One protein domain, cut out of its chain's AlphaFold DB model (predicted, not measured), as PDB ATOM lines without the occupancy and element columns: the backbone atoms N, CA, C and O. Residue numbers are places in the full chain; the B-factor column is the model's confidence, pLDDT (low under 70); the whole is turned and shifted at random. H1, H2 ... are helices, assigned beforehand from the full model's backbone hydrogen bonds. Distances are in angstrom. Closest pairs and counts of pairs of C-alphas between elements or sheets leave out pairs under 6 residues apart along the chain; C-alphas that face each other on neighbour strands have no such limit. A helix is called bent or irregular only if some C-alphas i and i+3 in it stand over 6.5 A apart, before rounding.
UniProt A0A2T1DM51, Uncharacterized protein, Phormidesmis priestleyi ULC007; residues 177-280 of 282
ATOM      1  N   SER A 177     174.861 238.253 192.566       85.75
ATOM      2  CA  SER A 177     174.532 239.647 192.898       85.75
ATOM      3  C   SER A 177     173.519 239.811 194.032       85.75
ATOM      4  O   SER A 177     173.279 240.938 194.458       85.75
ATOM      5  N   GLN A 178     172.931 238.718 194.532       92.88
ATOM      6  CA  GLN A 178     171.839 238.740 195.511       92.88
ATOM      7  C   GLN A 178     170.552 239.413 194.991       92.88
ATOM      8  O   GLN A 178     169.694 239.807 195.778       92.88
ATOM      9  N   ALA A 179     170.344 239.486 193.672       94.31
ATOM     10  CA  ALA A 179     169.085 239.968 193.098       94.31
ATOM     11  C   ALA A 179     167.811 239.228 193.597       94.31
ATOM     12  O   ALA A 179     166.800 239.902 193.799       94.31
ATOM     13  N   PRO A 180     167.811 237.900 193.884       95.06
ATOM     14  CA  PRO A 180     166.608 237.193 194.344       95.06
ATOM     15  C   PRO A 180     165.954 237.728 195.624       95.06
ATOM     16  O   PRO A 180     164.780 237.446 195.856       95.06
ATOM     17  N   ILE A 181     166.699 238.430 196.486       92.62
ATOM     18  CA  ILE A 181     166.170 238.963 197.754       92.62
ATOM     19  C   ILE A 181     165.632 240.395 197.617       92.62
ATOM     20  O   ILE A 181     165.141 240.974 198.588       92.62
ATOM     21  N   MET A 182     165.727 240.981 196.425       94.81
ATOM     22  CA  MET A 182     165.290 242.343 196.140       94.81
ATOM     23  C   MET A 182     163.840 242.361 195.648       94.81
ATOM     24  O   MET A 182     163.362 241.410 195.032       94.81
ATOM     25  N   VAL A 183     163.129 243.463 195.895       92.75
ATOM     26  CA  VAL A 183     161.829 243.701 195.251       92.75
ATOM     27  C   VAL A 183     162.012 243.826 193.740       92.75
ATOM     28  O   VAL A 183     163.038 244.333 193.291       92.75
ATOM     29  N   LEU A 184     161.011 243.410 192.956       90.81
ATOM     30  CA  LEU A 184     161.124 243.299 191.496       90.81
ATOM     31  C   LEU A 184     161.775 244.517 190.798       90.81
ATOM     32  O   LEU A 184     162.719 244.297 190.040       90.81
ATOM     33  N   PRO A 185     161.380 245.782 191.068       93.50
ATOM     34  CA  PRO A 185     162.008 246.934 190.414       93.50
ATOM     35  C   PRO A 185     163.512 247.046 190.707       93.50
ATOM     36  O   PRO A 185     164.308 247.320 189.813       93.50
ATOM     37  N   LEU A 186     163.915 246.788 191.955       95.94
ATOM     38  CA  LEU A 186     165.320 246.806 192.355       95.94
ATOM     39  C   LEU A 186     166.078 245.596 191.800       95.94
ATOM     40  O   LEU A 186     167.196 245.760 191.329       95.94
ATOM     41  N   ALA A 187     165.463 244.413 191.792       96.44
ATOM     42  CA  ALA A 187     166.069 243.198 191.256       96.44
ATOM     43  C   ALA A 187     166.414 243.336 189.765       96.44
ATOM     44  O   ALA A 187     167.499 242.937 189.352       96.44
ATOM     45  N   ILE A 188     165.523 243.940 188.969       95.06
ATOM     46  CA  ILE A 188     165.740 244.182 187.534       95.06
ATOM     47  C   ILE A 188     166.916 245.137 187.320       95.06
ATOM     48  O   ILE A 188     167.844 244.810 186.582       95.06
ATOM     49  N   VAL A 189     166.913 246.285 188.005       97.19
ATOM     50  CA  VAL A 189     167.992 247.280 187.898       97.19
ATOM     51  C   VAL A 189     169.325 246.702 188.347       97.19
ATOM     52  O   VAL A 189     170.335 246.869 187.665       97.19
ATOM     53  N   HIS A 190     169.343 246.017 189.489       97.69
ATOM     54  CA  HIS A 190     170.560 245.454 190.058       97.69
ATOM     55  C   HIS A 190     171.134 244.338 189.184       97.69
ATOM     56  O   HIS A 190     172.338 244.308 188.945       97.69
ATOM     57  N   PHE A 191     170.279 243.470 188.639       96.00
ATOM     58  CA  PHE A 191     170.696 242.434 187.698       96.00
ATOM     59  C   PHE A 191     171.282 243.017 186.409       96.00
ATOM     60  O   PHE A 191     172.384 242.631 186.027       96.00
ATOM     61  N   ASP A 192     170.603 243.975 185.771       94.94
ATOM     62  CA  ASP A 192     171.119 244.634 184.564       94.94
ATOM     63  C   ASP A 192     172.471 245.316 184.833       94.94
ATOM     64  O   ASP A 192     173.407 245.237 184.036       94.94
ATOM     65  N   THR A 193     172.604 245.921 186.015       93.44
ATOM     66  CA  THR A 193     173.861 246.516 186.479       93.44
ATOM     67  C   THR A 193     174.947 245.452 186.649       93.44
ATOM     68  O   THR A 193     176.079 245.674 186.228       93.44
ATOM     69  N   ALA A 194     174.619 244.278 187.195       87.56
ATOM     70  CA  ALA A 194     175.569 243.177 187.356       87.56
ATOM     71  C   ALA A 194     176.066 242.636 186.012       87.56
ATOM     72  O   ALA A 194     177.239 242.288 185.896       87.56
ATOM     73  N   VAL A 195     175.208 242.606 184.993       82.56
ATOM     74  CA  VAL A 195     175.604 242.217 183.633       82.56
ATOM     75  C   VAL A 195     176.555 243.250 183.017       82.56
ATOM     76  O   VAL A 195     177.512 242.877 182.352       82.56
ATOM     77  N   ASN A 196     176.337 244.545 183.267       80.00
ATOM     78  CA  ASN A 196     177.103 245.639 182.645       80.00
ATOM     79  C   ASN A 196     178.414 246.006 183.335       80.00
ATOM     80  O   ASN A 196     179.341 246.467 182.679       80.00
ATOM     81  N   PHE A 197     178.461 245.878 184.656       75.44
ATOM     82  CA  PHE A 197     179.584 246.332 185.477       75.44
ATOM     83  C   PHE A 197     180.231 245.181 186.259       75.44
ATOM     84  O   PHE A 197     181.211 245.379 186.980       75.44
ATOM     85  N   GLY A 198     179.713 243.960 186.102       76.94
ATOM     86  CA  GLY A 198     180.069 242.810 186.921       76.94
ATOM     87  C   GLY A 198     179.340 242.810 188.267       76.94
ATOM     88  O   GLY A 198     178.809 243.821 188.729       76.94
ATOM     89  N   VAL A 199     179.337 241.651 188.929       80.81
ATOM     90  CA  VAL A 199     178.654 241.444 190.219       80.81
ATOM     91  C   VAL A 199     179.183 242.390 191.302       80.81
ATOM     92  O   VAL A 199     178.385 243.000 192.008       80.81
ATOM     93  N   GLY A 200     180.508 242.550 191.403       72.88
ATOM     94  CA  GLY A 200     181.134 243.465 192.364       72.88
ATOM     95  C   GLY A 200     180.736 244.922 192.126       72.88
ATOM     96  O   GLY A 200     180.251 245.572 193.044       72.88
ATOM     97  N   GLY A 201     180.822 245.399 190.878       75.00
ATOM     98  CA  GLY A 201     180.419 246.765 190.522       75.00
ATOM     99  C   GLY A 201     178.934 247.037 190.778       75.00
ATOM    100  O   GLY A 201     178.568 248.104 191.259       75.00
ATOM    101  N   ALA A 202     178.053 246.058 190.548       89.06
ATOM    102  CA  ALA A 202     176.645 246.196 190.925       89.06
ATOM    103  C   ALA A 202     176.447 246.311 192.439       89.06
ATOM    104  O   ALA A 202     175.618 247.099 192.894       89.06
ATOM    105  N   ILE A 203     177.209 245.550 193.230       89.56
ATOM    106  CA  ILE A 203     177.185 245.661 194.691       89.56
ATOM    107  C   ILE A 203     177.709 247.033 195.141       89.56
ATOM    108  O   ILE A 203     177.108 247.611 196.043       89.56
ATOM    109  N   GLU A 204     178.737 247.588 194.494       85.00
ATOM    110  CA  GLU A 204     179.223 248.952 194.764       85.00
ATOM    111  C   GLU A 204     178.117 249.989 194.522       85.00
ATOM    112  O   GLU A 204     177.774 250.738 195.437       85.00
ATOM    113  N   PHE A 205     177.463 249.966 193.354       97.31
ATOM    114  CA  PHE A 205     176.335 250.864 193.070       97.31
ATOM    115  C   PHE A 205     175.183 250.705 194.069       97.31
ATOM    116  O   PHE A 205     174.555 251.690 194.467       97.31
ATOM    117  N   LEU A 206     174.887 249.473 194.493       98.56
ATOM    118  CA  LEU A 206     173.894 249.220 195.531       98.56
ATOM    119  C   LEU A 206     174.317 249.851 196.863       98.56
ATOM    120  O   LEU A 206     173.509 250.522 197.500       98.56
ATOM    121  N   GLN A 207     175.563 249.656 197.294       97.75
ATOM    122  CA  GLN A 207     176.094 250.211 198.540       97.75
ATOM    123  C   GLN A 207     176.058 251.746 198.539       97.75
ATOM    124  O   GLN A 207     175.594 252.344 199.513       97.75
ATOM    125  N   GLU A 208     176.424 252.379 197.424       97.75
ATOM    126  CA  GLU A 208     176.290 253.827 197.228       97.75
ATOM    127  C   GLU A 208     174.826 254.284 197.319       97.75
ATOM    128  O   GLU A 208     174.504 255.232 198.041       97.75
ATOM    129  N   ALA A 209     173.905 253.582 196.650       98.56
ATOM    130  CA  ALA A 209     172.474 253.891 196.687       98.56
ATOM    131  C   ALA A 209     171.865 253.744 198.098       98.56
ATOM    132  O   ALA A 209     170.948 254.492 198.474       98.56
ATOM    133  N   LEU A 210     172.393 252.804 198.883       97.69
ATOM    134  CA  LEU A 210     172.053 252.573 200.287       97.69
ATOM    135  C   LEU A 210     172.727 253.572 201.245       97.69
ATOM    136  O   LEU A 210     172.344 253.629 202.411       97.69
ATOM    137  N   GLY A 211     173.684 254.378 200.771       96.81
ATOM    138  CA  GLY A 211     174.396 255.372 201.578       96.81
ATOM    139  C   GLY A 211     175.412 254.770 202.552       96.81
ATOM    140  O   GLY A 211     175.648 255.338 203.616       96.81
ATOM    141  N   ILE A 212     175.985 253.612 202.214       96.06
ATOM    142  CA  ILE A 212     177.034 252.940 202.994       96.06
ATOM    143  C   ILE A 212     178.349 252.893 202.206       96.06
ATOM    144  O   ILE A 212     178.388 253.242 201.029       96.06
ATOM    145  N   SER A 213     179.443 252.478 202.855       90.31
ATOM    146  CA  SER A 213     180.735 252.303 202.176       90.31
ATOM    147  C   SER A 213     180.621 251.270 201.054       90.31
ATOM    148  O   SER A 213     180.125 250.168 201.295       90.31
ATOM    149  N   ALA A 214     181.107 251.624 199.865       87.25
ATOM    150  CA  ALA A 214     181.120 250.753 198.698       87.25
ATOM    151  C   ALA A 214     182.450 249.988 198.616       87.25
ATOM    152  O   ALA A 214     183.502 250.585 198.406       87.25
ATOM    153  N   ASP A 215     182.401 248.679 198.848       75.50
ATOM    154  CA  ASP A 215     183.544 247.758 198.773       75.50
ATOM    155  C   ASP A 215     183.321 246.600 197.783       75.50
ATOM    156  O   ASP A 215     184.198 245.749 197.614       75.50
ATOM    157  N   GLY A 216     182.140 246.544 197.156       74.38
ATOM    158  CA  GLY A 216     181.760 245.516 196.190       74.38
ATOM    159  C   GLY A 216     181.474 244.148 196.803       74.38
ATOM    160  O   GLY A 216     181.284 243.176 196.069       74.38
ATOM    161  N   ILE A 217     181.413 244.045 198.135       83.69
ATOM    162  CA  ILE A 217     181.178 242.795 198.859       83.69
ATOM    163  C   ILE A 217     179.789 242.813 199.502       83.69
ATOM    164  O   ILE A 217     179.452 243.635 200.358       83.69
ATOM    165  N   PHE A 218     178.957 241.832 199.146       84.00
ATOM    166  CA  PHE A 218     177.649 241.664 199.775       84.00
ATOM    167  C   PHE A 218     177.789 240.975 201.144       84.00
ATOM    168  O   PHE A 218     177.595 239.769 201.284       84.00
ATOM    169  N   GLY A 219     178.169 241.750 202.162       81.88
ATOM    170  CA  GLY A 219     178.279 241.295 203.549       81.88
ATOM    171  C   GLY A 219     177.045 241.604 204.414       81.88
ATOM    172  O   GLY A 219     176.077 242.213 203.947       81.88
ATOM    173  N   PRO A 220     177.084 241.264 205.719       83.19
ATOM    174  CA  PRO A 220     175.977 241.511 206.650       83.19
ATOM    175  C   PRO A 220     175.551 242.985 206.750       83.19
ATOM    176  O   PRO A 220     174.372 243.277 206.950       83.19
ATOM    177  N   GLY A 221     176.494 243.923 206.591       84.81
ATOM    178  CA  GLY A 221     176.206 245.361 206.562       84.81
ATOM    179  C   GLY A 221     175.339 245.756 205.363       84.81
ATOM    180  O   GLY A 221     174.295 246.383 205.545       84.81
ATOM    181  N   THR A 222     175.722 245.305 204.164       91.44
ATOM    182  CA  THR A 222     174.952 245.488 202.925       91.44
ATOM    183  C   THR A 222     173.569 244.856 203.046       91.44
ATOM    184  O   THR A 222     172.572 245.504 202.742       91.44
ATOM    185  N   GLN A 223     173.480 243.633 203.579       91.88
ATOM    186  CA  GLN A 223     172.200 242.953 203.792       91.88
ATOM    187  C   GLN A 223     171.276 243.737 204.733       91.88
ATOM    188  O   GLN A 223     170.099 243.926 204.431       91.88
ATOM    189  N   LYS A 224     171.799 244.223 205.865       90.19
ATOM    190  CA  LYS A 224     171.027 245.023 206.825       90.19
ATOM    191  C   LYS A 224     170.517 246.323 206.197       90.19
ATOM    192  O   LYS A 224     169.353 246.668 206.389       90.19
ATOM    193  N   ALA A 225     171.368 247.031 205.455       91.62
ATOM    194  CA  ALA A 225     170.987 248.265 204.775       91.62
ATOM    195  C   ALA A 225     169.952 248.007 203.670       91.62
ATOM    196  O   ALA A 225     168.957 248.727 203.584       91.62
ATOM    197  N   LEU A 226     170.127 246.932 202.891       96.31
ATOM    198  CA  LEU A 226     169.154 246.504 201.892       96.31
ATOM    199  C   LEU A 226     167.798 246.233 202.541       96.31
ATOM    200  O   LEU A 226     166.805 246.753 202.058       96.31
ATOM    201  N   LEU A 227     167.729 245.496 203.653       92.38
ATOM    202  CA  LEU A 227     166.456 245.225 204.337       92.38
ATOM    203  C   LEU A 227     165.701 246.507 204.731       92.38
ATOM    204  O   LEU A 227     164.475 246.531 204.662       92.38
ATOM    205  N   ALA A 228     166.414 247.574 205.099       92.56
ATOM    206  CA  ALA A 228     165.809 248.865 205.427       92.56
ATOM    207  C   ALA A 228     165.357 249.668 204.189       92.56
ATOM    208  O   ALA A 228     164.463 250.508 204.289       92.56
ATOM    209  N   HIS A 229     165.957 249.416 203.022       95.81
ATOM    210  CA  HIS A 229     165.770 250.211 201.804       95.81
ATOM    211  C   HIS A 229     165.533 249.357 200.544       95.81
ATOM    212  O   HIS A 229     165.910 249.745 199.437       95.81
ATOM    213  N   ASN A 230     164.883 248.199 200.685       94.94
ATOM    214  CA  ASN A 230     164.553 247.297 199.579       94.94
ATOM    215  C   ASN A 230     163.314 247.808 198.828       94.94
ATOM    216  O   ASN A 230     162.201 247.325 199.031       94.94
ATOM    217  N   ASN A 231     163.487 248.860 198.029       93.19
ATOM    218  CA  ASN A 231     162.393 249.589 197.394       93.19
ATOM    219  C   ASN A 231     162.792 250.169 196.026       93.19
ATOM    220  O   ASN A 231     163.958 250.157 195.627       93.19
ATOM    221  N   ALA A 232     161.802 250.696 195.301       92.38
ATOM    222  CA  ALA A 232     161.999 251.287 193.979       92.38
ATOM    223  C   ALA A 232     162.862 252.562 194.011       92.38
ATOM    224  O   ALA A 232     163.556 252.860 193.043       92.38
ATOM    225  N   GLN A 233     162.875 253.307 195.120       95.44
ATOM    226  CA  GLN A 233     163.701 254.508 195.257       95.44
ATOM    227  C   GLN A 233     165.195 254.161 195.264       95.44
ATOM    228  O   GLN A 233     165.990 254.872 194.652       95.44
ATOM    229  N   THR A 234     165.587 253.050 195.895       97.94
ATOM    230  CA  THR A 234     166.958 252.522 195.802       97.94
ATOM    231  C   THR A 234     167.298 252.132 194.364       97.94
ATOM    232  O   THR A 234     168.381 252.464 193.889       97.94
ATOM    233  N   ALA A 235     166.354 251.541 193.626       97.06
ATOM    234  CA  ALA A 235     166.540 251.225 192.207       97.06
ATOM    235  C   ALA A 235     166.801 252.497 191.371       97.06
ATOM    236  O   ALA A 235     167.773 252.564 190.621       97.06
ATOM    237  N   GLN A 236     166.010 253.557 191.575       96.88
ATOM    238  CA  GLN A 236     166.217 254.853 190.914       96.88
ATOM    239  C   GLN A 236     167.576 255.483 191.258       96.88
ATOM    240  O   GLN A 236     168.200 256.113 190.404       96.88
ATOM    241  N   LYS A 237     168.054 255.329 192.499       98.25
ATOM    242  CA  LYS A 237     169.390 255.800 192.891       98.25
ATOM    243  C   LYS A 237     170.500 255.057 192.146       98.25
ATOM    244  O   LYS A 237     171.428 255.723 191.701       98.25
ATOM    245  N   ILE A 238     170.384 253.739 191.949       98.50
ATOM    246  CA  ILE A 238     171.351 252.965 191.149       98.50
ATOM    247  C   ILE A 238     171.382 253.471 189.701       98.50
ATOM    248  O   ILE A 238     172.459 253.730 189.172       98.50
ATOM    249  N   VAL A 239     170.218 253.690 189.074       97.94
ATOM    250  CA  VAL A 239     170.147 254.239 187.704       97.94
ATOM    251  C   VAL A 239     170.846 255.602 187.617       97.94
ATOM    252  O   VAL A 239     171.678 255.818 186.739       97.94
ATOM    253  N   ARG A 240     170.583 256.509 188.567       97.75
ATOM    254  CA  ARG A 240     171.273 257.812 188.637       97.75
ATOM    255  C   ARG A 240     172.782 257.656 188.850       97.75
ATOM    256  O   ARG A 240     173.556 258.379 188.229       97.75
ATOM    257  N   GLY A 241     173.197 256.709 189.692       96.69
ATOM    258  CA  GLY A 241     174.602 256.366 189.912       96.69
ATOM    259  C   GLY A 241     175.302 255.945 188.620       96.69
ATOM    260  O   GLY A 241     176.355 256.488 188.292       96.69
ATOM    261  N   ARG A 242     174.675 255.068 187.826       96.25
ATOM    262  CA  ARG A 242     175.188 254.630 186.514       96.25
ATOM    263  C   ARG A 242     175.361 255.792 185.537       96.25
ATOM    264  O   ARG A 242     176.425 255.924 184.928       96.25
ATOM    265  N   VAL A 243     174.361 256.671 185.436       93.75
ATOM    266  CA  VAL A 243     174.422 257.878 184.593       93.75
ATOM    267  C   VAL A 243     175.577 258.785 185.022       93.75
ATOM    268  O   VAL A 243     176.356 259.241 184.182       93.75
ATOM    269  N   ASN A 244     175.732 259.022 186.326       92.94
ATOM    270  CA  ASN A 244     176.827 259.834 186.858       92.94
ATOM    271  C   ASN A 244     178.193 259.209 186.547       92.94
ATOM    272  O   ASN A 244     179.073 259.899 186.033       92.94
ATOM    273  N   TYR A 245     178.348 257.904 186.787       88.56
ATOM    274  CA  TYR A 245     179.573 257.159 186.495       88.56
ATOM    275  C   TYR A 245     179.969 257.269 185.016       88.56
ATOM    276  O   TYR A 245     181.127 257.525 184.695       88.56
ATOM    277  N   ARG A 246     179.011 257.129 184.094       84.12
ATOM    278  CA  ARG A 246     179.266 257.201 182.644       84.12
ATOM    279  C   ARG A 246     179.729 258.585 182.200       84.12
ATOM    280  O   ARG A 246     180.706 258.685 181.462       84.12
ATOM    281  N   ASN A 247     179.098 259.643 182.709       84.50
ATOM    282  CA  ASN A 247     179.543 261.014 182.452       84.50
ATOM    283  C   ASN A 247     180.951 261.267 183.021       84.50
ATOM    284  O   ASN A 247     181.810 261.816 182.335       84.50
ATOM    285  N   GLN A 248     181.229 260.809 184.247       79.25
ATOM    286  CA  GLN A 248     182.565 260.910 184.848       79.25
ATOM    287  C   GLN A 248     183.626 260.136 184.051       79.25
ATOM    288  O   GLN A 248     184.745 260.627 183.879       79.25
ATOM    289  N   ARG A 249     183.282 258.953 183.531       73.44
ATOM    290  CA  ARG A 249     184.168 258.132 182.698       73.44
ATOM    291  C   ARG A 249     184.556 258.844 181.405       73.44
ATOM    292  O   ARG A 249     185.733 258.842 181.068       73.44
ATOM    293  N   VAL A 250     183.605 259.474 180.716       69.81
ATOM    294  CA  VAL A 250     183.884 260.239 179.486       69.81
ATOM    295  C   VAL A 250     184.688 261.500 179.786       69.81
ATOM    296  O   VAL A 250     185.657 261.774 179.088       69.81
ATOM    297  N   ASN A 251     184.377 262.214 180.871       78.94
ATOM    298  CA  ASN A 251     185.187 263.360 181.297       78.94
ATOM    299  C   ASN A 251     186.643 262.965 181.590       78.94
ATOM    300  O   ASN A 251     187.561 263.729 181.308       78.94
ATOM    301  N   SER A 252     186.855 261.769 182.149       71.06
ATOM    302  CA  SER A 252     188.190 261.247 182.471       71.06
ATOM    303  C   SER A 252     188.898 260.633 181.258       71.06
ATOM    304  O   SER A 252     190.124 260.601 181.208       71.06
ATOM    305  N   ASN A 253     188.139 260.131 180.283       67.31
ATOM    306  CA  ASN A 253     188.644 259.553 179.045       67.31
ATOM    307  C   ASN A 253     187.718 259.921 177.865       67.31
ATOM    308  O   ASN A 253     186.832 259.132 177.513       67.31
ATOM    309  N   PRO A 254     187.946 261.080 177.217       83.75
ATOM    310  CA  PRO A 254     187.080 261.578 176.146       83.75
ATOM    311  C   PRO A 254     186.944 260.640 174.941       83.75
ATOM    312  O   PRO A 254     185.942 260.695 174.237       83.75
ATOM    313  N   SER A 255     187.887 259.710 174.726       64.69
ATOM    314  CA  SER A 255     187.773 258.703 173.654       64.69
ATOM    315  C   SER A 255     186.523 257.820 173.771       64.69
ATOM    316  O   SER A 255     186.103 257.204 172.797       64.69
ATOM    317  N   GLN A 256     185.923 257.753 174.962       61.06
ATOM    318  CA  GLN A 256     184.732 256.958 175.242       61.06
ATOM    319  C   GLN A 256     183.423 257.676 174.876       61.06
ATOM    320  O   GLN A 256     182.364 257.054 174.941       61.06
ATOM    321  N   GLU A 257     183.462 258.960 174.499       65.25
ATOM    322  CA  GLU A 257     182.270 259.771 174.199       65.25
ATOM    323  C   GLU A 257     181.374 259.133 173.129       65.25
ATOM    324  O   GLU A 257     180.149 259.169 173.240       65.25
ATOM    325  N   VAL A 258     181.977 258.445 172.154       56.59
ATOM    326  CA  VAL A 258     181.264 257.734 171.079       56.59
ATOM    327  C   VAL A 258     180.272 256.681 171.590       56.59
ATOM    328  O   VAL A 258     179.289 256.390 170.911       56.59
ATOM    329  N   PHE A 259     180.481 256.132 172.792       65.38
ATOM    330  CA  PHE A 259     179.603 255.127 173.402       65.38
ATOM    331  C   PHE A 259     178.555 255.729 174.347       65.38
ATOM    332  O   PHE A 259     177.573 255.064 174.688       65.38
ATOM    333  N   LEU A 260     178.736 256.988 174.766       71.06
ATOM    334  CA  LEU A 260     177.962 257.608 175.841       71.06
ATOM    335  C   LEU A 260     176.465 257.647 175.541       71.06
ATOM    336  O   LEU A 260     175.659 257.345 176.416       71.06
ATOM    337  N   VAL A 261     176.086 257.977 174.307       71.81
ATOM    338  CA  VAL A 261     174.673 258.044 173.904       71.81
ATOM    339  C   VAL A 261     174.000 256.677 174.051       71.81
ATOM    340  O   VAL A 261     172.931 256.580 174.651       71.81
ATOM    341  N   GLY A 262     174.639 255.610 173.560       74.56
ATOM    342  CA  GLY A 262     174.110 254.247 173.666       74.56
ATOM    343  C   GLY A 262     173.974 253.796 175.119       74.56
ATOM    344  O   GLY A 262     172.945 253.246 175.511       74.56
ATOM    345  N   TRP A 263     174.974 254.108 175.943       84.50
ATOM    346  CA  TRP A 263     174.916 253.877 177.378       84.50
ATOM    347  C   TRP A 263     173.728 254.613 178.016       84.50
ATOM    348  O   TRP A 263     172.844 253.971 178.588       84.50
ATOM    349  N   LEU A 264     173.654 255.938 177.886       81.94
ATOM    350  CA  LEU A 264     172.598 256.734 178.513       81.94
ATOM    351  C   LEU A 264     171.196 256.327 178.044       81.94
ATOM    352  O   LEU A 264     170.278 256.317 178.859       81.94
ATOM    353  N   ASN A 265     171.030 255.904 176.789       81.06
ATOM    354  CA  ASN A 265     169.760 255.359 176.308       81.06
ATOM    355  C   ASN A 265     169.331 254.108 177.095       81.06
ATOM    356  O   ASN A 265     168.174 254.034 177.504       81.06
ATOM    357  N   ARG A 266     170.253 253.178 177.389       89.88
ATOM    358  CA  ARG A 266     169.975 252.000 178.235       89.88
ATOM    359  C   ARG A 266     169.590 252.377 179.661       89.88
ATOM    360  O   ARG A 266     168.666 251.790 180.213       89.88
ATOM    361  N   ASP A 267     170.280 253.346 180.265       89.50
ATOM    362  CA  ASP A 267     169.956 253.786 181.633       89.50
ATOM    363  C   ASP A 267     168.610 254.512 181.698       89.50
ATOM    364  O   ASP A 267     167.851 254.313 182.646       89.50
ATOM    365  N   ASN A 268     168.298 255.328 180.690       87.69
ATOM    366  CA  ASN A 268     167.021 256.029 180.595       87.69
ATOM    367  C   ASN A 268     165.861 255.050 180.386       87.69
ATOM    368  O   ASN A 268     164.832 255.190 181.043       87.69
ATOM    369  N   ASP A 269     166.034 254.039 179.531       89.00
ATOM    370  CA  ASP A 269     165.051 252.967 179.333       89.00
ATOM    371  C   ASP A 269     164.830 252.166 180.626       89.00
ATOM    372  O   ASP A 269     163.694 251.940 181.052       89.00
ATOM    373  N   LEU A 270     165.917 251.837 181.333       89.88
ATOM    374  CA  LEU A 270     165.852 251.173 182.634       89.88
ATOM    375  C   LEU A 270     165.120 252.029 183.683       89.88
ATOM    376  O   LEU A 270     164.346 251.502 184.481       89.88
ATOM    377  N   GLY A 271     165.324 253.350 183.670       89.44
ATOM    378  CA  GLY A 271     164.574 254.301 184.491       89.44
ATOM    379  C   GLY A 271     163.083 254.348 184.137       89.44
ATOM    380  O   GLY A 271     162.241 254.233 185.025       89.44
ATOM    381  N   GLY A 272     162.747 254.429 182.846       86.94
ATOM    382  CA  GLY A 272     161.361 254.438 182.362       86.94
ATOM    383  C   GLY A 272     160.590 253.155 182.692       86.94
ATOM    384  O   GLY A 272     159.386 253.201 182.976       86.94
ATOM    385  N   PHE A 273     161.282 252.012 182.746       81.06
ATOM    386  CA  PHE A 273     160.712 250.746 183.209       81.06
ATOM    387  C   PHE A 273     160.222 250.827 184.670       81.06
ATOM    388  O   PHE A 273     159.160 250.291 185.003       81.06
ATOM    389  N   LEU A 274     160.955 251.528 185.544       80.06
ATOM    390  CA  LEU A 274     160.566 251.728 186.948       80.06
ATOM    391  C   LEU A 274     159.317 252.608 187.075       80.06
ATOM    392  O   LEU A 274     158.428 252.303 187.872       80.06
ATOM    393  N   ASP A 275     159.236 253.671 186.276       76.38
ATOM    394  CA  ASP A 275     158.120 254.621 186.317       76.38
ATOM    395  C   ASP A 275     156.819 253.980 185.807       76.38
ATOM    396  O   ASP A 275     155.757 254.136 186.413       76.38
ATOM    397  N   SER A 276     156.921 253.155 184.762       66.56
ATOM    398  CA  SER A 276     155.797 252.384 184.210       66.56
ATOM    399  C   SER A 276     155.296 251.300 185.174       66.56
ATOM    400  O   SER A 276     154.098 251.028 185.245       66.56
ATOM    401  N   SER A 277     156.201 250.701 185.956       58.38
ATOM    402  CA  SER A 277     155.871 249.668 186.947       58.38
ATOM    403  C   SER A 277     155.194 250.238 188.202       58.38
ATOM    404  O   SER A 277     154.373 249.559 188.817       58.38
ATOM    405  N   ASN A 278     155.494 251.488 188.571       51.91
ATOM    406  CA  ASN A 278     154.824 252.185 189.676       51.91
ATOM    407  C   ASN A 278     153.405 252.653 189.311       51.91
ATOM    408  O   ASN A 278     152.545 252.710 190.189       51.91
ATOM    409  N   ALA A 279     153.133 252.946 188.035       42.66
ATOM    410  CA  ALA A 279     151.809 253.368 187.571       42.66
ATOM    411  C   ALA A 279     150.734 252.261 187.659       42.66
ATOM    412  O   ALA A 279     149.545 252.562 187.631       42.66
ATOM    413  N   GLY A 280     151.133 250.990 187.792       37.50
ATOM    414  CA  GLY A 280     150.224 249.846 187.948       37.50
ATOM    415  C   GLY A 280     149.874 249.476 189.397       37.50
ATOM    416  O   GLY A 280     149.208 248.464 189.606       37.50
TER     417      GLY A 280
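What this domain is: This is residues 177 to 280 of the 282 residues of an uncharacterized protein of Phormidesmis priestleyi ULC007 (UniProt A0A2T1DM51). A bent helix, H1, folds back as a V, and both of its arms pack on one helix, H3, of a long helical hairpin made by H3 and H4. The short helix H2 lies beyond the last residues of H1, away from H4. The 104 printed residues hold four named helices, in the order H1, H2, H3, H4, and no named strand; the class is all helix. The whole is compact, with a radius of gyration of the C-alphas of 13.6 A and spans of 39 by 35 by 20 A.

Where its parts are: H1, residues 184 to 210, was assigned as one helix by its hydrogen bonds but is bent, with C-alphas 196 and 199 8.8 A apart. Its arms are H1a, residues 184 to 196, 18.4 A long from C-alpha 184 at (161.124, 243.299, 191.496), and H1b, residues 199 to 210, 16.4 A. H3, residues 232 to 252, measures 30.3 A. H4, residues 254 to 278, measures 36.2 A and ends with C-alpha 278 at (154.824, 252.185, 189.676); it is irregular, with C-alphas 258 and 261 7.2 A apart, and has a kink of 46 degrees near residue 261. H2 is residues 220 to 228, 12.6 A.

How they stand to each other: H1a and H1b touch, closest at the C-alphas of Ala 194 and Ala 202, 4.8 A, at a steep tilt of 45 degrees, opposite ways. Residues 185 to 190 of H1a touch residues 232 to 239 of H3, closest at the C-alphas of Leu 186 and Ala 235, 4.6 A, at a shallow tilt of 23 degrees. H1b touches H3 at a steep tilt of 66 degrees, closest at the C-alphas of Ala 209 and Lys 237, 5.3 A. H3 and H4 are a hairpin at a shallow tilt of 9 degrees, closest at the C-alphas of Val 250 and Gln 256, 5.4 A. H1a only just touches H4, with 3 pairs of C-alphas within 8 A, closest Pro 185 and Leu 274, 6.1 A; H1a, H3 and H4 form a bundle, three helices at shallow tilts. H1b only just touches H2, with 3 such pairs, closest Leu 210 and Ala 225, 6.3 A. H2 is apart from H3 and H4. Every O i to N i+4 pair is within hydrogen-bond range in H1a, H1b, H2 and H3, and 15 of 21 in H4.

The domain as a whole: The C-alphas farthest apart, of Ser 255 and Gly 280, are 41.1 A apart. The printed part has no cut and no long link. The pLDDT is under 70 at residues 250, 253, 255 to 259 and 276 to 280.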